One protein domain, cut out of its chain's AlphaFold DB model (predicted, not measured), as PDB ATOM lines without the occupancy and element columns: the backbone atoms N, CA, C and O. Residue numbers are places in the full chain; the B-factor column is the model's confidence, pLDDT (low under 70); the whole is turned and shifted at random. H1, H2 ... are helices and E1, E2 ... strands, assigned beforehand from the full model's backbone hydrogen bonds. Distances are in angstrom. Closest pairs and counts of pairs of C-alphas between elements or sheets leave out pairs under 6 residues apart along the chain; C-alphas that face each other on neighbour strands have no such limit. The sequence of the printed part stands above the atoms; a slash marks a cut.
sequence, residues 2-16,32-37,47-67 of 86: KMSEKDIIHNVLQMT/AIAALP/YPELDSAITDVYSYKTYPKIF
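This is residues 2 to 16, 32 to 37 and 47 to 67 of the 86 residues of the protein "GRX1" of Enterospora canceri (UniProt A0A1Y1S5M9). Two helices of equal residue count, H1 and H3, meet roughly as a T, the first end of H1 packing on the middle of H3. From H3 the chain folds round through residues 59 to 64 to a short strand, E1, and the one-turn helix H2 lies separate at the far end of the longest axis, beyond E1. The 42 printed residues hold three named helices and one named strand, in the order H1, H2, H3, E1; the class is mostly helix. The whole is only just loose, close to compact, with a radius of gyration of the C-alphas of 11.1 A, and only just elongated, spanning 35 by 23 by 15 A.

H1, residues 5 to 15, touches H3, residues 48 to 58, with the C-alphas of Glu 5 and Ala 53 closest at 4.4 A. Their lines are about perpendicular at 72 degrees, only just beyond a steep tilt. E1, residues 65 to 67, pairs with no named strand. It is only just apart from H3, closest 8.1 A, and only just apart from H1, closest 8.4 A. H2, residues 32 to 35, touches no helix and is only just apart from E1, closest 8.3 A. In H3 every O i to N i+4 pair is within hydrogen-bond range, in H1 6 of 7 are, and H2 is too short for such a pair.

H1 begins with C-alpha 5 at (223.799, 168.347, 201.194) and is 16.2 A long. H3 is 15.3 A long, H2 5.0 A and E1 6.9 A, ending with C-alpha 67 at (213.033, 158.769, 195.434).

The two C-alphas farthest apart, those of Lys 2 and Ala 34, are 35.3 A apart. Residues 17 to 31 and 38 to 46 are not printed; the C-alphas across these cuts, 16 to 32 and 37 to 47, are 16.3 A and 20.1 A apart. The link from H3 to E1 is short. No printed residue is under 70 in pLDDT.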
ATOM      1  N   LYS A   2     233.311 172.841 199.830       74.06
ATOM      2  CA  LYS A   2     232.510 171.622 200.019       74.06
ATOM      3  C   LYS A   2     231.141 171.849 199.373       74.06
ATOM      4  O   LYS A   2     230.618 172.956 199.467       74.06
ATOM      5  N   MET A   3     230.624 170.835 198.693       81.44
ATOM      6  CA  MET A   3     229.274 170.834 198.129       81.44
ATOM      7  C   MET A   3     228.256 170.702 199.271       81.44
ATOM      8  O   MET A   3     228.542 169.985 200.229       81.44
ATOM      9  N   SER A   4     227.124 171.413 199.217       93.25
ATOM     10  CA  SER A   4     226.099 171.293 200.266       93.25
ATOM     11  C   SER A   4     225.301 169.995 200.118       93.25
ATOM     12  O   SER A   4     225.230 169.418 199.032       93.25
ATOM     13  N   GLU A   5     224.646 169.547 201.188       94.00
ATOM     14  CA  GLU A   5     223.799 168.347 201.194       94.00
ATOM     15  C   GLU A   5     222.673 168.452 200.153       94.00
ATOM     16  O   GLU A   5     222.359 167.490 199.450       94.00
ATOM     17  N   LYS A   6     222.103 169.654 199.993       93.31
ATOM     18  CA  LYS A   6     221.075 169.923 198.981       93.31
ATOM     19  C   LYS A   6     221.623 169.817 197.562       93.31
ATOM     20  O   LYS A   6     220.931 169.277 196.704       93.31
ATOM     21  N   ASP A   7     222.846 170.284 197.325       95.62
ATOM     22  CA  ASP A   7     223.487 170.184 196.010       95.62
ATOM     23  C   ASP A   7     223.799 168.724 195.659       95.62
ATOM     24  O   ASP A   7     223.592 168.309 194.520       95.62
ATOM     25  N   ILE A   8     224.239 167.922 196.638       95.44
ATOM     26  CA  ILE A   8     224.470 166.479 196.460       95.44
ATOM     27  C   ILE A   8     223.184 165.797 195.983       95.44
ATOM     28  O   ILE A   8     223.189 165.122 194.953       95.44
ATOM     29  N   ILE A   9     222.073 166.007 196.698       96.19
ATOM     30  CA  ILE A   9     220.776 165.417 196.341       96.19
ATOM     31  C   ILE A   9     220.319 165.931 194.975       96.19
ATOM     32  O   ILE A   9     219.945 165.135 194.117       96.19
ATOM     33  N   HIS A  10     220.390 167.245 194.740       96.12
ATOM     34  CA  HIS A  10     219.973 167.853 193.479       96.12
ATOM     35  C   HIS A  10     220.718 167.253 192.280       96.12
ATOM     36  O   HIS A  10     220.082 166.862 191.303       96.12
ATOM     37  N   ASN A  11     222.041 167.109 192.373       95.38
ATOM     38  CA  ASN A  11     222.862 166.546 191.303       95.38
ATOM     39  C   ASN A  11     222.493 165.091 190.991       95.38
ATOM     40  O   ASN A  11     222.412 164.716 189.821       95.38
ATOM     41  N   VAL A  12     222.227 164.277 192.017       96.25
ATOM     42  CA  VAL A  12     221.769 162.895 191.817       96.25
ATOM     43  C   VAL A  12     220.401 162.873 191.137       96.25
ATOM     44  O   VAL A  12     220.224 162.136 190.172       96.25
ATOM     45  N   LEU A  13     219.459 163.723 191.554       96.56
ATOM     46  CA  LEU A  13     218.117 163.769 190.961       96.56
ATOM     47  C   LEU A  13     218.104 164.235 189.498       96.56
ATOM     48  O   LEU A  13     217.235 163.798 188.747       96.56
ATOM     49  N   GLN A  14     219.067 165.058 189.066       95.38
ATOM     50  CA  GLN A  14     219.214 165.432 187.650       95.38
ATOM     51  C   GLN A  14     219.598 164.241 186.756       95.38
ATOM     52  O   GLN A  14     219.219 164.202 185.588       95.38
ATOM     53  N   MET A  15     220.348 163.272 187.284       94.88
ATOM     54  CA  MET A  15     220.795 162.093 186.527       94.88
ATOM     55  C   MET A  15     219.850 160.901 186.701       94.88
ATOM     56  O   MET A  15     219.598 160.147 185.763       94.88
ATOM     57  N   THR A  16     219.354 160.713 187.920       96.06
ATOM     58  CA  THR A  16     218.541 159.575 188.341       96.06
ATOM     59  C   THR A  16     217.394 160.088 189.210       96.06
ATOM     60  O   THR A  16     217.501 160.070 190.436       96.06
ATOM     61  N   ALA A  32     211.664 146.698 198.102       96.94
ATOM     62  CA  ALA A  32     211.577 147.938 197.329       96.94
ATOM     63  C   ALA A  32     212.176 147.784 195.924       96.94
ATOM     64  O   ALA A  32     211.564 148.217 194.956       96.94
ATOM     65  N   ILE A  33     213.322 147.106 195.804       96.25
ATOM     66  CA  ILE A  33     213.957 146.809 194.510       96.25
ATOM     67  C   ILE A  33     213.044 145.928 193.649       96.25
ATOM     68  O   ILE A  33     212.875 146.192 192.463       96.25
ATOM     69  N   ALA A  34     212.412 144.911 194.243       96.12
ATOM     70  CA  ALA A  34     211.457 144.064 193.531       96.12
ATOM     71  C   ALA A  34     210.198 144.833 193.086       96.12
ATOM     72  O   ALA A  34     209.648 144.541 192.028       96.12
ATOM     73  N   ALA A  35     209.748 145.811 193.879       95.19
ATOM     74  CA  ALA A  35     208.603 146.658 193.551       95.19
ATOM     75  C   ALA A  35     208.924 147.726 192.487       95.19
ATOM     76  O   ALA A  35     208.033 148.131 191.748       95.19
ATOM     77  N   LEU A  36     210.183 148.166 192.389       94.62
ATOM     78  CA  LEU A  36     210.657 149.176 191.437       94.62
ATOM     79  C   LEU A  36     211.844 148.640 190.618       94.62
ATOM     80  O   LEU A  36     212.973 149.110 190.781       94.62
ATOM     81  N   PRO A  37     211.621 147.676 189.709       93.56
ATOM     82  CA  PRO A  37     212.706 147.019 188.977       93.56
ATOM     83  C   PRO A  37     213.478 147.962 188.039       93.56
ATOM     84  O   PRO A  37     214.602 147.656 187.653       93.56
ATOM     85  N   TYR A  47     228.105 155.101 198.621       96.44
ATOM     86  CA  TYR A  47     227.594 156.472 198.551       96.44
ATOM     87  C   TYR A  47     227.272 157.072 199.938       96.44
ATOM     88  O   TYR A  47     226.150 157.544 200.158       96.44
ATOM     89  N   PRO A  48     228.235 157.124 200.880       95.88
ATOM     90  CA  PRO A  48     227.994 157.629 202.236       95.88
ATOM     91  C   PRO A  48     227.659 159.130 202.273       95.88
ATOM     92  O   PRO A  48     226.924 159.578 203.149       95.88
ATOM     93  N   GLU A  49     228.151 159.919 201.312       96.12
ATOM     94  CA  GLU A  49     227.823 161.351 201.212       96.12
ATOM     95  C   GLU A  49     226.359 161.577 200.817       96.12
ATOM     96  O   GLU A  49     225.692 162.438 201.388       96.12
ATOM     97  N   LEU A  50     225.836 160.767 199.888       96.38
ATOM     98  CA  LEU A  50     224.421 160.790 199.516       96.38
ATOM     99  C   LEU A  50     223.548 160.348 200.694       96.38
ATOM    100  O   LEU A  50     222.509 160.949 200.961       96.38
ATOM    101  N   ASP A  51     223.990 159.322 201.423       97.31
ATOM    102  CA  ASP A  51     223.301 158.835 202.610       97.31
ATOM    103  C   ASP A  51     223.168 159.899 203.704       97.31
ATOM    104  O   ASP A  51     222.058 160.132 204.199       97.31
ATOM    105  N   SER A  52     224.280 160.559 204.048       97.06
ATOM    106  CA  SER A  52     224.300 161.652 205.025       97.06
ATOM    107  C   SER A  52     223.424 162.800 204.550       97.06
ATOM    108  O   SER A  52     222.526 163.213 205.277       97.06
ATOM    109  N   ALA A  53     223.588 163.234 203.296       97.12
ATOM    110  CA  ALA A  53     222.823 164.342 202.739       97.12
ATOM    111  C   ALA A  53     221.307 164.102 202.826       97.12
ATOM    112  O   ALA A  53     220.573 164.965 203.310       97.12
ATOM    113  N   ILE A  54     220.825 162.920 202.419       97.75
ATOM    114  CA  ILE A  54     219.396 162.579 202.517       97.75
ATOM    115  C   ILE A  54     218.957 162.522 203.987       97.75
ATOM    116  O   ILE A  54     217.880 163.015 204.323       97.75
ATOM    117  N   THR A  55     219.776 161.941 204.870       96.94
ATOM    118  CA  THR A  55     219.462 161.861 206.306       96.94
ATOM    119  C   THR A  55     219.293 163.242 206.917       96.94
ATOM    120  O   THR A  55     218.336 163.455 207.655       96.94
ATOM    121  N   ASP A  56     220.189 164.171 206.598       97.00
ATOM    122  CA  ASP A  56     220.222 165.500 207.199       97.00
ATOM    123  C   ASP A  56     219.113 166.396 206.633       97.00
ATOM    124  O   ASP A  56     218.410 167.068 207.389       97.00
ATOM    125  N   VAL A  57     218.881 166.353 205.316       97.38
ATOM    126  CA  VAL A  57     217.848 167.171 204.658       97.38
ATOM    127  C   VAL A  57     216.433 166.708 205.009       97.38
ATOM    128  O   VAL A  57     215.567 167.548 205.249       97.38
ATOM    129  N   TYR A  58     216.187 165.395 205.061       97.12
ATOM    130  CA  TYR A  58     214.848 164.838 205.300       97.12
ATOM    131  C   TYR A  58     214.640 164.314 206.723       97.12
ATOM    132  O   TYR A  58     213.561 163.816 207.040       97.12
ATOM    133  N   SER A  59     215.654 164.401 207.592       96.88
ATOM    134  CA  SER A  59     215.631 163.812 208.941       96.88
ATOM    135  C   SER A  59     215.281 162.312 208.945       96.88
ATOM    136  O   SER A  59     214.664 161.811 209.887       96.88
ATOM    137  N   TYR A  60     215.678 161.574 207.898       96.75
ATOM    138  CA  TYR A  60     215.266 160.184 207.668       96.75
ATOM    139  C   TYR A  60     216.433 159.197 207.799       96.75
ATOM    140  O   TYR A  60     217.323 159.139 206.953       96.75
ATOM    141  N   LYS A  61     216.415 158.385 208.863       94.44
ATOM    142  CA  LYS A  61     217.542 157.517 209.272       94.44
ATOM    143  C   LYS A  61     217.397 156.040 208.895       94.44
ATOM    144  O   LYS A  61     218.260 155.241 209.242       94.44
ATOM    145  N   THR A  62     216.294 155.654 208.257       95.62
ATOM    146  CA  THR A  62     215.996 154.241 207.966       95.62
ATOM    147  C   THR A  62     216.182 153.909 206.489       95.62
ATOM    148  O   THR A  62     216.273 154.815 205.663       95.62
ATOM    149  N   TYR A  63     216.252 152.616 206.164       97.00
ATOM    150  CA  TYR A  63     216.364 152.116 204.793       97.00
ATOM    151  C   TYR A  63     215.176 151.222 204.434       97.00
ATOM    152  O   TYR A  63     214.640 150.534 205.310       97.00
ATOM    153  N   PRO A  64     214.813 151.142 203.143       97.88
ATOM    154  CA  PRO A  64     215.376 151.896 202.010       97.88
ATOM    155  C   PRO A  64     215.035 153.394 202.065       97.88
ATOM    156  O   PRO A  64     214.046 153.761 202.688       97.88
ATOM    157  N   LYS A  65     215.830 154.245 201.405       98.38
ATOM    158  CA  LYS A  65     215.460 155.647 201.131       98.38
ATOM    159  C   LYS A  65     215.128 155.756 199.654       98.38
ATOM    160  O   LYS A  65     215.976 155.451 198.817       98.38
ATOM    161  N   ILE A  66     213.892 156.115 199.341       98.12
ATOM    162  CA  ILE A  66     213.354 155.990 197.991       98.12
ATOM    163  C   ILE A  66     213.008 157.374 197.458       98.12
ATOM    164  O   ILE A  66     212.334 158.162 198.125       98.12
ATOM    165  N   PHE A  67     213.462 157.637 196.238       97.88
ATOM    166  CA  PHE A  67     213.033 158.769 195.434       97.88
ATOM    167  C   PHE A  67     212.279 158.266 194.209       97.88
ATOM    168  O   PHE A  67     212.724 157.321 193.553       97.88
TER     169      PHE A  67